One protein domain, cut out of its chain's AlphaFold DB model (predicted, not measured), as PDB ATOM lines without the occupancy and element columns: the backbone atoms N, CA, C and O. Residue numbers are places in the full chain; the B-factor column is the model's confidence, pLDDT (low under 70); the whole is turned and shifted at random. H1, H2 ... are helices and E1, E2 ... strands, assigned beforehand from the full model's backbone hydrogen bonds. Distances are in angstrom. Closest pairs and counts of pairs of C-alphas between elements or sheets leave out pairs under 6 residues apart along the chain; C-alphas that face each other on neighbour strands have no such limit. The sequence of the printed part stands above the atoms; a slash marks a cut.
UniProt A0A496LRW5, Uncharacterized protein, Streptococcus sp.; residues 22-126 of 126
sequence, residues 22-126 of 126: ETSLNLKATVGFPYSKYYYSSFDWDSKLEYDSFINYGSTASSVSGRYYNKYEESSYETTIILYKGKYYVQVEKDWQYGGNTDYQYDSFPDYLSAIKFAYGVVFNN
ATOM      1  N   GLU A  22     119.940 155.470 132.012       97.44
ATOM      2  CA  GLU A  22     118.795 155.531 131.094       97.44
ATOM      3  C   GLU A  22     117.626 156.300 131.709       97.44
ATOM      4  O   GLU A  22     117.033 157.160 131.058       97.44
ATOM      5  N   THR A  23     117.331 156.045 132.986       97.69
ATOM      6  CA  THR A  23     116.269 156.747 133.713       97.69
ATOM      7  C   THR A  23     116.581 158.237 133.852       97.69
ATOM      8  O   THR A  23     115.715 159.067 133.572       97.69
ATOM      9  N   SER A  24     117.808 158.598 134.245       96.62
ATOM     10  CA  SER A  24     118.224 160.001 134.391       96.62
ATOM     11  C   SER A  24     118.171 160.772 133.072       96.62
ATOM     12  O   SER A  24     117.705 161.909 133.045       96.62
ATOM     13  N   LEU A  25     118.602 160.145 131.977       97.44
ATOM     14  CA  LEU A  25     118.578 160.713 130.627       97.44
ATOM     15  C   LEU A  25     117.195 160.609 129.953       97.44
ATOM     16  O   LEU A  25     117.015 161.112 128.843       97.44
ATOM     17  N   ASN A  26     116.213 159.975 130.607       98.00
ATOM     18  CA  ASN A  26     114.877 159.703 130.066       98.00
ATOM     19  C   ASN A  26     114.932 158.956 128.714       98.00
ATOM     20  O   ASN A  26     114.151 159.231 127.798       98.00
ATOM     21  N   LEU A  27     115.878 158.020 128.597       98.19
ATOM     22  CA  LEU A  27     116.099 157.195 127.416       98.19
ATOM     23  C   LEU A  27     115.002 156.141 127.265       98.19
ATOM     24  O   LEU A  27     114.583 155.496 128.229       98.19
ATOM     25  N   LYS A  28     114.534 155.963 126.031       97.94
ATOM     26  CA  LYS A  28     113.529 154.967 125.653       97.94
ATOM     27  C   LYS A  28     113.884 154.375 124.301       97.94
ATOM     28  O   LYS A  28     114.523 155.031 123.481       97.94
ATOM     29  N   ALA A  29     113.423 153.154 124.050       98.19
ATOM     30  CA  ALA A  29     113.499 152.574 122.718       98.19
ATOM     31  C   ALA A  29     112.724 153.448 121.717       98.19
ATOM     32  O   ALA A  29     111.558 153.787 121.934       98.19
ATOM     33  N   THR A  30     113.381 153.798 120.621       98.25
ATOM     34  CA  THR A  30     112.873 154.634 119.534       98.25
ATOM     35  C   THR A  30     113.254 154.032 118.182       98.25
ATOM     36  O   THR A  30     113.844 152.951 118.093       98.25
ATOM     37  N   VAL A  31     112.888 154.722 117.105       98.19
ATOM     38  CA  VAL A  31     113.308 154.402 115.740       98.19
ATOM     39  C   VAL A  31     113.893 155.660 115.131       98.19
ATOM     40  O   VAL A  31     113.343 156.748 115.314       98.19
ATOM     41  N   GLY A  32     114.973 155.514 114.376       97.69
ATOM     42  CA  GLY A  32     115.520 156.633 113.636       97.69
ATOM     43  C   GLY A  32     116.355 157.575 114.494       97.69
ATOM     44  O   GLY A  32     116.887 157.212 115.547       97.69
ATOM     45  N   PHE A  33     116.382 158.820 114.031       97.06
ATOM     46  CA  PHE A  33     116.917 159.984 114.719       97.06
ATOM     47  C   PHE A  33     115.745 160.898 115.113       97.06
ATOM     48  O   PHE A  33     115.294 161.680 114.273       97.06
ATOM     49  N   PRO A  34     115.185 160.781 116.330       96.56
ATOM     50  CA  PRO A  34     113.961 161.503 116.691       96.56
ATOM     51  C   PRO A  34     114.127 163.026 116.781       96.56
ATOM     52  O   PRO A  34     113.126 163.739 116.724       96.56
ATOM     53  N   TYR A  35     115.364 163.500 116.933       95.06
ATOM     54  CA  TYR A  35     115.709 164.903 117.166       95.06
ATOM     55  C   TYR A  35     116.391 165.504 115.935       95.06
ATOM     56  O   TYR A  35     115.721 166.090 115.082       95.06
ATOM     57  N   SER A  36     117.693 165.265 115.761       94.81
ATOM     58  CA  SER A  36     118.409 165.588 114.531       94.81
ATOM     59  C   SER A  36     119.247 164.412 114.031       94.81
ATOM     60  O   SER A  36     119.537 163.453 114.748       94.81
ATOM     61  N   LYS A  37     119.634 164.474 112.752       96.00
ATOM     62  CA  LYS A  37     120.601 163.526 112.190       96.00
ATOM     63  C   LYS A  37     121.932 163.667 112.925       96.00
ATOM     64  O   LYS A  37     122.305 164.767 113.319       96.00
ATOM     65  N   TYR A  38     122.662 162.562 113.024       96.00
ATOM     66  CA  TYR A  38     123.998 162.570 113.608       96.00
ATOM     67  C   TYR A  38     124.908 163.603 112.933       96.00
ATOM     68  O   TYR A  38     124.887 163.745 111.711       96.00
ATOM     69  N   TYR A  39     125.709 164.306 113.719       95.12
ATOM     70  CA  TYR A  39     126.567 165.380 113.262       95.12
ATOM     71  C   TYR A  39     127.675 164.848 112.348       95.12
ATOM     72  O   TYR A  39     128.311 163.825 112.607       95.12
ATOM     73  N   TYR A  40     127.924 165.549 111.242       93.69
ATOM     74  CA  TYR A  40     128.989 165.169 110.322       93.69
ATOM     75  C   TYR A  40     130.337 165.741 110.768       93.69
ATOM     76  O   TYR A  40     130.558 166.948 110.702       93.69
ATOM     77  N   SER A  41     131.266 164.849 111.107       87.62
ATOM     78  CA  SER A  41     132.668 165.153 111.393       87.62
ATOM     79  C   SER A  41     133.571 164.363 110.457       87.62
ATOM     80  O   SER A  41     133.536 163.138 110.462       87.62
ATOM     81  N   SER A  42     134.431 165.017 109.677       87.62
ATOM     82  CA  SER A  42     135.381 164.293 108.813       87.62
ATOM     83  C   SER A  42     136.436 163.489 109.585       87.62
ATOM     84  O   SER A  42     137.199 162.765 108.960       87.62
ATOM     85  N   PHE A  43     136.517 163.642 110.911       85.06
ATOM     86  CA  PHE A  43     137.404 162.849 111.764       85.06
ATOM     87  C   PHE A  43     136.812 161.486 112.142       85.06
ATOM     88  O   PHE A  43     137.567 160.569 112.454       85.06
ATOM     89  N   ASP A  44     135.487 161.340 112.081       81.94
ATOM     90  CA  ASP A  44     134.778 160.149 112.566       81.94
ATOM     91  C   ASP A  44     134.491 159.139 111.447       81.94
ATOM     92  O   ASP A  44     134.096 158.002 111.712       81.94
ATOM     93  N   TRP A  45     134.649 159.565 110.192       91.00
ATOM     94  CA  TRP A  45     134.221 158.824 109.011       91.00
ATOM     95  C   TRP A  45     135.347 158.754 107.989       91.00
ATOM     96  O   TRP A  45     135.908 159.783 107.612       91.00
ATOM     97  N   ASP A  46     135.598 157.561 107.447       91.25
ATOM     98  CA  ASP A  46     136.618 157.372 106.408       91.25
ATOM     99  C   ASP A  46     136.237 158.099 105.107       91.25
ATOM    100  O   ASP A  46     137.081 158.440 104.276       91.25
ATOM    101  N   SER A  47     134.936 158.325 104.899       93.62
ATOM    102  CA  SER A  47     134.415 159.079 103.764       93.62
ATOM    103  C   SER A  47     133.007 159.621 104.011       93.62
ATOM    104  O   SER A  47     132.232 159.096 104.812       93.62
ATOM    105  N   LYS A  48     132.615 160.616 103.209       94.62
ATOM    106  CA  LYS A  48     131.235 161.116 103.160       94.62
ATOM    107  C   LYS A  48     130.217 160.018 102.820       94.62
ATOM    108  O   LYS A  48     129.129 160.009 103.382       94.62
ATOM    109  N   LEU A  49     130.586 159.074 101.949       96.50
ATOM    110  CA  LEU A  49     129.734 157.937 101.585       96.50
ATOM    111  C   LEU A  49     129.475 157.003 102.768       96.50
ATOM    112  O   LEU A  49     128.384 156.441 102.882       96.50
ATOM    113  N   GLU A  50     130.459 156.832 103.652       95.75
ATOM    114  CA  GLU A  50     130.272 156.039 104.861       95.75
ATOM    115  C   GLU A  50     129.289 156.715 105.815       95.75
ATOM    116  O   GLU A  50     128.334 156.075 106.254       95.75
ATOM    117  N   TYR A  51     129.464 158.014 106.057       97.06
ATOM    118  CA  TYR A  51     128.502 158.793 106.829       97.06
ATOM    119  C   TYR A  51     127.096 158.726 106.217       97.06
ATOM    120  O   TYR A  51     126.124 158.478 106.923       97.06
ATOM    121  N   ASP A  52     126.960 158.895 104.898       97.69
ATOM    122  CA  ASP A  52     125.653 158.825 104.234       97.69
ATOM    123  C   ASP A  52     125.019 157.434 104.381       97.69
ATOM    124  O   ASP A  52     123.810 157.319 104.588       97.69
ATOM    125  N   SER A  53     125.836 156.377 104.356       97.50
ATOM    126  CA  SER A  53     125.388 155.007 104.625       97.50
ATOM    127  C   SER A  53     124.904 154.840 106.065       97.50
ATOM    128  O   SER A  53     123.876 154.196 106.291       97.50
ATOM    129  N   PHE A  54     125.605 155.436 107.032       97.69
ATOM    130  CA  PHE A  54     125.189 155.455 108.429       97.69
ATOM    131  C   PHE A  54     123.880 156.221 108.626       97.69
ATOM    132  O   PHE A  54     122.964 155.688 109.241       97.69
ATOM    133  N   ILE A  55     123.742 157.423 108.060       98.25
ATOM    134  CA  ILE A  55     122.504 158.207 108.151       98.25
ATOM    135  C   ILE A  55     121.330 157.461 107.513       98.25
ATOM    136  O   ILE A  55     120.239 157.426 108.085       98.25
ATOM    137  N   ASN A  56     121.537 156.847 106.345       98.19
ATOM    138  CA  ASN A  56     120.492 156.087 105.670       98.19
ATOM    139  C   ASN A  56     120.037 154.891 106.519       98.19
ATOM    140  O   ASN A  56     118.845 154.738 106.773       98.19
ATOM    141  N   TYR A  57     120.983 154.097 107.028       98.31
ATOM    142  CA  TYR A  57     120.686 153.003 107.954       98.31
ATOM    143  C   TYR A  57     119.961 153.509 109.210       98.31
ATOM    144  O   TYR A  57     118.859 153.063 109.535       98.31
ATOM    145  N   GLY A  58     120.569 154.487 109.880       97.62
ATOM    146  CA  GLY A  58     120.124 155.030 111.153       97.62
ATOM    147  C   GLY A  58     118.719 155.604 111.089       97.62
ATOM    148  O   GLY A  58     118.003 155.481 112.067       97.62
ATOM    149  N   SER A  59     118.275 156.122 109.936       97.56
ATOM    150  CA  SER A  59     116.933 156.698 109.748       97.56
ATOM    151  C   SER A  59     115.771 155.730 110.006       97.56
ATOM    152  O   SER A  59     114.657 156.172 110.281       97.56
ATOM    153  N   THR A  60     116.028 154.422 109.941       97.62
ATOM    154  CA  THR A  60     115.024 153.364 110.152       97.62
ATOM    155  C   THR A  60     115.442 152.334 111.196       97.62
ATOM    156  O   THR A  60     114.649 151.463 111.552       97.62
ATOM    157  N   ALA A  61     116.674 152.423 111.694       97.81
ATOM    158  CA  ALA A  61     117.187 151.519 112.705       97.81
ATOM    159  C   ALA A  61     116.485 151.736 114.050       97.81
ATOM    160  O   ALA A  61     116.034 152.838 114.373       97.81
ATOM    161  N   SER A  62     116.435 150.682 114.862       98.06
ATOM    162  CA  SER A  62     116.135 150.835 116.283       98.06
ATOM    163  C   SER A  62     117.199 151.712 116.937       98.06
ATOM    164  O   SER A  62     118.396 151.548 116.688       98.06
ATOM    165  N   SER A  63     116.753 152.624 117.785       98.25
ATOM    166  CA  SER A  63     117.602 153.549 118.524       98.25
ATOM    167  C   SER A  63     117.153 153.632 119.974       98.25
ATOM    168  O   SER A  63     116.090 153.126 120.343       98.25
ATOM    169  N   VAL A  64     117.974 154.257 120.807       98.31
ATOM    170  CA  VAL A  64     117.591 154.638 122.163       98.31
ATOM    171  C   VAL A  64     117.751 156.139 122.284       98.31
ATOM    172  O   VAL A  64     118.845 156.655 122.074       98.31
ATOM    173  N   SER A  65     116.660 156.837 122.591       98.56
ATOM    174  CA  SER A  65     116.658 158.299 122.605       98.56
ATOM    175  C   SER A  65     115.871 158.861 123.778       98.56
ATOM    176  O   SER A  65     114.932 158.231 124.273       98.56
ATOM    177  N   GLY A  66     116.251 160.051 124.223       98.19
ATOM    178  CA  GLY A  66     115.634 160.714 125.363       98.19
ATOM    179  C   GLY A  66     115.912 162.206 125.382       98.19
ATOM    180  O   GLY A  66     116.877 162.685 124.788       98.19
ATOM    181  N   ARG A  67     115.043 162.939 126.078       97.31
ATOM    182  CA  ARG A  67     115.189 164.376 126.305       97.31
ATOM    183  C   ARG A  67     115.211 164.663 127.794       97.31
ATOM    184  O   ARG A  67     114.300 164.247 128.520       97.31
ATOM    185  N   TYR A  68     116.207 165.435 128.204       96.50
ATOM    186  CA  TYR A  68     116.346 166.005 129.536       96.50
ATOM    187  C   TYR A  68     116.267 167.533 129.453       96.50
ATOM    188  O   TYR A  68     116.804 168.146 128.533       96.50
ATOM    189  N   TYR A  69     115.580 168.165 130.401       95.12
ATOM    190  CA  TYR A  69     115.499 169.622 130.491       95.12
ATOM    191  C   TYR A  69     116.130 170.093 131.798       95.12
ATOM    192  O   TYR A  69     115.640 169.772 132.884       95.12
ATOM    193  N   ASN A  70     117.199 170.881 131.686       91.75
ATOM    194  CA  ASN A  70     117.818 171.546 132.817       91.75
ATOM    195  C   ASN A  70     117.153 172.910 133.020       91.75
ATOM    196  O   ASN A  70     117.457 173.884 132.337       91.75
ATOM    197  N   LYS A  71     116.260 172.987 134.006       90.44
ATOM    198  CA  LYS A  71     115.558 174.229 134.361       90.44
ATOM    199  C   LYS A  71     116.460 175.331 134.932       90.44
ATOM    200  O   LYS A  71     116.010 176.464 135.005       90.44
ATOM    201  N   TYR A  72     117.661 175.001 135.414       88.25
ATOM    202  CA  TYR A  72     118.577 175.981 136.007       88.25
ATOM    203  C   TYR A  72     119.400 176.701 134.940       88.25
ATOM    204  O   TYR A  72     119.677 177.885 135.083       88.25
ATOM    205  N   GLU A  73     119.767 175.983 133.879       87.81
ATOM    206  CA  GLU A  73     120.464 176.528 132.707       87.81
ATOM    207  C   GLU A  73     119.512 176.946 131.582       87.81
ATOM    208  O   GLU A  73     119.960 177.501 130.584       87.81
ATOM    209  N   GLU A  74     118.217 176.641 131.722       90.69
ATOM    210  CA  GLU A  74     117.204 176.838 130.678       90.69
ATOM    211  C   GLU A  74     117.635 176.194 129.348       90.69
ATOM    212  O   GLU A  74     117.462 176.740 128.256       90.69
ATOM    213  N   SER A  75     118.223 174.998 129.458       92.56
ATOM    214  CA  SER A  75     118.758 174.237 128.334       92.56
ATOM    215  C   SER A  75     118.120 172.856 128.244       92.56
ATOM    216  O   SER A  75     117.910 172.178 129.257       92.56
ATOM    217  N   SER A  76     117.854 172.394 127.026       94.19
ATOM    218  CA  SER A  76     117.477 171.004 126.774       94.19
ATOM    219  C   SER A  76     118.630 170.207 126.201       94.19
ATOM    220  O   SER A  76     119.396 170.712 125.392       94.19
ATOM    221  N   TYR A  77     118.688 168.949 126.617       97.19
ATOM    222  CA  TYR A  77     119.616 167.949 126.134       97.19
ATOM    223  C   TYR A  77     118.824 166.840 125.453       97.19
ATOM    224  O   TYR A  77     117.941 166.238 126.071       97.19
ATOM    225  N   GLU A  78     119.129 166.572 124.194       97.81
ATOM    226  CA  GLU A  78     118.488 165.535 123.392       97.81
ATOM    227  C   GLU A  78     119.534 164.484 123.031       97.81
ATOM    228  O   GLU A  78     120.535 164.776 122.390       97.81
ATOM    229  N   THR A  79     119.344 163.259 123.517       98.50
ATOM    230  CA  THR A  79     120.290 162.152 123.345       98.50
ATOM    231  C   THR A  79     119.727 161.136 122.365       98.50
ATOM    232  O   THR A  79     118.569 160.745 122.500       98.50
ATOM    233  N   THR A  80     120.548 160.665 121.426       98.69
ATOM    234  CA  THR A  80     120.247 159.527 120.542       98.69
ATOM    235  C   THR A  80     121.436 158.568 120.510       98.69
ATOM    236  O   THR A  80     122.568 158.999 120.302       98.69
ATOM    237  N   ILE A  81     121.180 157.269 120.677       98.56
ATOM    238  CA  ILE A  81     122.169 156.189 120.564       98.56
ATOM    239  C   ILE A  81     121.720 155.200 119.485       98.56
ATOM    240  O   ILE A  81     120.593 154.698 119.524       98.56
ATOM    241  N   ILE A  82     122.606 154.889 118.535       98.31
ATOM    242  CA  ILE A  82     122.369 153.926 117.450       98.31
ATOM    243  C   ILE A  82     123.508 152.910 117.386       98.31
ATOM    244  O   ILE A  82     124.680 153.275 117.326       98.31
ATOM    245  N   LEU A  83     123.161 151.622 117.328       98.12
ATOM    246  CA  LEU A  83     124.114 150.557 117.024       98.12
ATOM    247  C   LEU A  83     124.316 150.464 115.508       98.12
ATOM    248  O   LEU A  83     123.388 150.135 114.774       98.12
ATOM    249  N   TYR A  84     125.536 150.694 115.032       97.25
ATOM    250  CA  TYR A  84     125.898 150.550 113.625       97.25
ATOM    251  C   TYR A  84     127.259 149.874 113.489       97.25
ATOM    252  O   TYR A  84     128.219 150.249 114.158       97.25
ATOM    253  N   LYS A  85     127.343 148.841 112.638       95.56
ATOM    254  CA  LYS A  85     128.574 148.060 112.395       95.56
ATOM    255  C   LYS A  85     129.311 147.628 113.685       95.56
ATOM    256  O   LYS A  85     130.536 147.606 113.728       95.56
ATOM    257  N   GLY A  86     128.563 147.276 114.735       96.19
ATOM    258  CA  GLY A  86     129.125 146.804 116.006       96.19
ATOM    259  C   GLY A  86     129.635 147.901 116.949       96.19
ATOM    260  O   GLY A  86     130.271 147.567 117.942       96.19
ATOM    261  N   LYS A  87     129.359 149.179 116.665       96.94
ATOM    262  CA  LYS A  87     129.630 150.306 117.566       96.94
ATOM    263  C   LYS A  87     128.353 151.062 117.907       96.94
ATOM    264  O   LYS A  87     127.453 151.177 117.076       96.94
ATOM    265  N   TYR A  88     128.302 151.605 119.113       98.06
ATOM    266  CA  TYR A  88     127.244 152.483 119.588       98.06
ATOM    267  C   TYR A  88     127.644 153.930 119.323       98.06
ATOM    268  O   TYR A  88     128.524 154.460 119.993       98.06
ATOM    269  N   TYR A  89     127.010 154.542 118.331       97.69
ATOM    270  CA  TYR A  89     127.155 155.957 118.012       97.69
ATOM    271  C   TYR A  89     126.192 156.748 118.880       97.69
ATOM    272  O   TYR A  89     124.990 156.471 118.866       97.69
ATOM    273  N   VAL A  90     126.711 157.709 119.632       98.12
ATOM    274  CA  VAL A  90     125.938 158.547 120.547       98.12
ATOM    275  C   VAL A  90     126.067 160.003 120.140       98.12
ATOM    276  O   VAL A  90     127.157 160.470 119.829       98.12
ATOM    277  N   GLN A  91     124.944 160.713 120.144       98.12
ATOM    278  CA  GLN A  91     124.886 162.161 119.992       98.12
ATOM    279  C   GLN A  91     124.055 162.744 121.128       98.12
ATOM    280  O   GLN A  91     122.964 162.248 121.413       98.12
ATOM    281  N   VAL A  92     124.570 163.807 121.736       98.25
ATOM    282  CA  VAL A  92     123.868 164.674 122.674       98.25
ATOM    283  C   VAL A  92     123.840 166.080 122.090       98.25
ATOM    284  O   VAL A  92     124.882 166.667 121.801       98.25
ATOM    285  N   GLU A  93     122.638 166.608 121.917       96.25
ATOM    286  CA  GLU A  93     122.376 167.951 121.410       96.25
ATOM    287  C   GLU A  93     121.994 168.838 122.588       96.25
ATOM    288  O   GLU A  93     121.029 168.533 123.290       96.25
ATOM    289  N   LYS A  94     122.746 169.914 122.823       95.38
ATOM    290  CA  LYS A  94     122.405 170.943 123.806       95.38
ATOM    291  C   LYS A  94     121.820 172.147 123.080       95.38
ATOM    292  O   LYS A  94     122.452 172.708 122.190       95.38
ATOM    293  N   ASP A  95     120.628 172.550 123.497       92.38
ATOM    294  CA  ASP A  95     119.934 173.719 122.963       92.38
ATOM    295  C   ASP A  95     119.524 174.670 124.095       92.38
ATOM    296  O   ASP A  95     119.138 174.219 125.181       92.38
ATOM    297  N   TRP A  96     119.601 175.977 123.847       88.69
ATOM    298  CA  TRP A  96     119.298 177.036 124.814       88.69
ATOM    299  C   TRP A  96     117.970 177.708 124.486       88.69
ATOM    300  O   TRP A  96     117.744 178.170 123.369       88.69
ATOM    301  N   GLN A  97     117.102 177.848 125.490       75.88
ATOM    302  CA  GLN A  97     115.730 178.322 125.299       75.88
ATOM    303  C   GLN A  97     115.619 179.734 124.691       75.88
ATOM    304  O   GLN A  97     114.628 180.035 124.024       75.88
ATOM    305  N   TYR A  98     116.617 180.596 124.898       73.88
ATOM    306  CA  TYR A  98     116.577 182.012 124.504       73.88
ATOM    307  C   TYR A  98     117.504 182.376 123.335       73.88
ATOM    308  O   TYR A  98     117.756 183.557 123.090       73.88
ATOM    309  N   GLY A  99     117.950 181.378 122.569       66.12
ATOM    310  CA  GLY A  99     118.767 181.559 121.374       66.12
ATOM    311  C   GLY A  99     120.211 181.102 121.562       66.12
ATOM    312  O   GLY A  99     120.787 181.194 122.642       66.12
ATOM    313  N   GLY A 100     120.784 180.598 120.474       75.38
ATOM    314  CA  GLY A 100     122.098 179.967 120.424       75.38
ATOM    315  C   GLY A 100     122.169 179.038 119.215       75.38
ATOM    316  O   GLY A 100     121.155 178.784 118.566       75.38
ATOM    317  N   ASN A 101     123.366 178.561 118.891       83.88
ATOM    318  CA  ASN A 101     123.492 177.397 118.017       83.88
ATOM    319  C   ASN A 101     123.278 176.142 118.865       83.88
ATOM    320  O   ASN A 101     123.588 176.156 120.051       83.88
ATOM    321  N   THR A 102     122.787 175.066 118.261       90.62
ATOM    322  CA  THR A 102     122.791 173.754 118.908       90.62
ATOM    323  C   THR A 102     124.232 173.269 119.038       90.62
ATOM    324  O   THR A 102     124.961 173.207 118.043       90.62
ATOM    325  N   ASP A 103     124.633 172.921 120.256       93.25
ATOM    326  CA  ASP A 103     125.926 172.305 120.521       93.25
ATOM    327  C   ASP A 103     125.793 170.788 120.406       93.25
ATOM    328  O   ASP A 103     124.933 170.171 121.036       93.25
ATOM    329  N   TYR A 104     126.670 170.184 119.611       94.75
ATOM    330  CA  TYR A 104     126.681 168.747 119.365       94.75
ATOM    331  C   TYR A 104     127.881 168.118 120.064       94.75
ATOM    332  O   TYR A 104     129.026 168.466 119.782       94.75
ATOM    333  N   GLN A 105     127.616 167.167 120.954       96.31
ATOM    334  CA  GLN A 105     128.619 166.276 121.532       96.31
ATOM    335  C   GLN A 105     128.339 164.868 121.025       96.31
ATOM    336  O   GLN A 105     127.228 164.363 121.179       96.31
ATOM    337  N   TYR A 106     129.319 164.236 120.393       96.25
ATOM    338  CA  TYR A 106     129.121 162.951 119.737       96.25
ATOM    339  C   TYR A 106     130.403 162.123 119.751       96.25
ATOM    340  O   TYR A 106     131.499 162.679 119.736       96.25
ATOM    341  N   ASP A 107     130.250 160.801 119.804       96.69
ATOM    342  CA  ASP A 107     131.351 159.834 119.739       96.69
ATOM    343  C   ASP A 107     130.796 158.418 119.442       96.69
ATOM    344  O   ASP A 107     129.579 158.202 119.370       96.69
ATOM    345  N   SER A 108     131.675 157.428 119.273       95.81
ATOM    346  CA  SER A 108     131.319 156.025 119.061       95.81
ATOM    347  C   SER A 108     132.061 155.084 120.011       95.81
ATOM    348  O   SER A 108     133.275 155.166 120.186       95.81
ATOM    349  N   PHE A 109     131.336 154.117 120.573       97.06
ATOM    350  CA  PHE A 109     131.861 153.209 121.592       97.06
ATOM    351  C   PHE A 109     131.673 151.737 121.209       97.06
ATOM    352  O   PHE A 109     130.728 151.401 120.491       97.06
ATOM    353  N   PRO A 110     132.548 150.829 121.676       97.19
ATOM    354  CA  PRO A 110     132.414 149.397 121.408       97.19
ATOM    355  C   PRO A 110     131.268 148.739 122.192       97.19
ATOM    356  O   PRO A 110     130.808 147.665 121.816       97.19
ATOM    357  N   ASP A 111     130.803 149.368 123.271       95.88
ATOM    358  CA  ASP A 111     129.767 148.843 124.153       95.88
ATOM    359  C   ASP A 111     128.767 149.932 124.575       95.88
ATOM    360  O   ASP A 111     129.049 151.133 124.538       95.88
ATOM    361  N   TYR A 112     127.575 149.485 124.967       96.31
ATOM    362  CA  TYR A 112     126.455 150.362 125.292       96.31
ATOM    363  C   TYR A 112     126.660 151.152 126.590       96.31
ATOM    364  O   TYR A 112     126.252 152.310 126.677       96.31
ATOM    365  N   LEU A 113     127.314 150.547 127.588       95.88
ATOM    366  CA  LEU A 113     127.551 151.180 128.884       95.88
ATOM    367  C   LEU A 113     128.462 152.401 128.725       95.88
ATOM    368  O   LEU A 113     128.160 153.463 129.266       95.88
ATOM    369  N   SER A 114     129.536 152.275 127.945       96.88
ATOM    370  CA  SER A 114     130.433 153.385 127.613       96.88
ATOM    371  C   SER A 114     129.699 154.517 126.884       96.88
ATOM    372  O   SER A 114     129.851 155.679 127.261       96.88
ATOM    373  N   ALA A 115     128.838 154.191 125.911       98.00
ATOM    374  CA  ALA A 115     128.044 155.186 125.181       98.00
ATOM    375  C   ALA A 115     127.064 155.952 126.085       98.00
ATOM    376  O   ALA A 115     126.971 157.178 126.013       98.00
ATOM    377  N   ILE A 116     126.363 155.247 126.976       97.19
ATOM    378  CA  ILE A 116     125.470 155.884 127.948       97.19
ATOM    379  C   ILE A 116     126.250 156.751 128.936       97.19
ATOM    380  O   ILE A 116     125.801 157.849 129.257       97.19
ATOM    381  N   LYS A 117     127.406 156.287 129.422       96.50
ATOM    382  CA  LYS A 117     128.238 157.060 130.357       96.50
ATOM    383  C   LYS A 117     128.753 158.348 129.737       96.50
ATOM    384  O   LYS A 117     128.779 159.368 130.424       96.50
ATOM    385  N   PHE A 118     129.109 158.320 128.455       97.62
ATOM    386  CA  PHE A 118     129.425 159.528 127.703       97.62
ATOM    387  C   PHE A 118     128.242 160.502 127.704       97.62
ATOM    388  O   PHE A 118     128.397 161.639 128.146       97.62
ATOM    389  N   ALA A 119     127.046 160.048 127.305       98.12
ATOM    390  CA  ALA A 119     125.862 160.907 127.288       98.12
ATOM    391  C   ALA A 119     125.532 161.469 128.678       98.12
ATOM    392  O   ALA A 119     125.280 162.662 128.828       98.12
ATOM    393  N   TYR A 120     125.595 160.627 129.710       97.44
ATOM    394  CA  TYR A 120     125.385 161.037 131.094       97.44
ATOM    395  C   TYR A 120     126.387 162.116 131.517       97.44
ATOM    396  O   TYR A 120     125.996 163.126 132.097       97.44
ATOM    397  N   GLY A 121     127.669 161.928 131.196       96.75
ATOM    398  CA  GLY A 121     128.721 162.898 131.481       96.75
ATOM    399  C   GLY A 121     128.455 164.254 130.833       96.75
ATOM    400  O   GLY A 121     128.532 165.271 131.517       96.75
ATOM    401  N   VAL A 122     128.055 164.267 129.558       96.25
ATOM    402  CA  VAL A 122     127.701 165.503 128.840       96.25
ATOM    403  C   VAL A 122     126.513 166.225 129.490       96.25
ATOM    404  O   VAL A 122     126.492 167.452 129.545       96.25
ATOM    405  N   VAL A 123     125.512 165.490 129.975       95.88
ATOM    406  CA  VAL A 123     124.291 166.098 130.530       95.88
ATOM    407  C   VAL A 123     124.464 166.562 131.980       95.88
ATOM    408  O   VAL A 123     123.884 167.580 132.354       95.88
ATOM    409  N   PHE A 124     125.227 165.836 132.804       94.25
ATOM    410  CA  PHE A 124     125.231 166.030 134.263       94.25
ATOM    411  C   PHE A 124     126.584 166.407 134.882       94.25
ATOM    412  O   PHE A 124     126.597 166.824 136.038       94.25
ATOM    413  N   ASN A 125     127.701 166.272 134.158       86.38
ATOM    414  CA  ASN A 125     129.051 166.498 134.698       86.38
ATOM    415  C   ASN A 125     129.815 167.642 134.003       86.38
ATOM    416  O   ASN A 125     131.032 167.738 134.179       86.38
ATOM    417  N   ASN A 126     129.122 168.468 133.212       58.53
ATOM    418  CA  ASN A 126     129.684 169.655 132.559       58.53
ATOM    419  C   ASN A 126     129.728 170.872 133.490       58.53
ATOM    420  O   ASN A 126     128.748 171.079 134.238       58.53
TER     421      ASN A 126
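AT A GLANCE: This is residues 22 to 126 of the 126 residues of an uncharacterized protein of Streptococcus sp. (UniProt A0A496LRW5). A twisted sheet of five antiparallel strands is the body of this domain, with the helix H2 packed along one face, mainly over E4. The long link of residues 32 to 47 passes across the other face and leads to H1, which lies off toward one end and only grazes the sheet with residues 54 to 58. The printed part has 105 residues, with two named helices and five named strands in the chain order E1 H1 E2 E3 E4 E5 H2; the sheet's order is E1 E2 E3 E4 E5, and the class is mixed, helices and strands. The whole is compact, with a radius of gyration of the C-alphas of 13.3 A and spans of 40 by 27 by 22 A.

HOW THE PARTS SIT: E1, residues 28 to 31, is an edge strand, antiparallel to E2, residues 62 to 70, with N 30 and O 63 2.8 A apart. Between them along the chain is H1, residues 48 to 58; the closest C-alphas of H1 and E3, residues 75 to 84, are those of Gly 58 and Ile 82, 6.8 A apart. E2, E3, E4, residues 87 to 96, and E5, residues 103 to 109, form a meander, each strand the antiparallel neighbour of the one before, and each step is a hairpin. Within hydrogen-bond range are N 66 and O 79 at 3.0 A for E2 and E3, N 80 and O 91 at 2.9 A for E3 and E4, and N 92 and O 105 at 2.8 A for E4 and E5, the other edge strand. H2, residues 112 to 124, is on one face of the sheet, two layers, at a height over the sheet of 7.9 A. It runs along the strands, at 10 degrees to E4 on the local plane, and lies over E4 and only just over E3, on which 3 of its 13 C-alphas fall. The closest C-alphas of H2 and E4 are those of Val 90 and Ala 115, 6.1 A apart. H1 and H2 are apart. In H1 and H2 every O i to N i+4 pair is within hydrogen-bond range.

IN THESE COORDINATES: E1 begins at C-alpha 28, at (113.529, 154.967, 125.653). H1 measures 15.0 A from first to last C-alpha, E2 26.6 A, E3 28.8 A, E4 29.6 A and E5 20.0 A. H2 measures 18.1 A and ends at C-alpha 124, at (125.231, 166.030, 134.263).

THE WHOLE: The two C-alphas farthest apart, those of Leu 49 and Tyr 72, are 40.4 A apart. The printed part has no cut and ends at the chain's last residue, 126. The link from E1 to H1, 16 residues, is long. The mean pLDDT of the printed part is 94.3, and residues 99 and 126 are under 70.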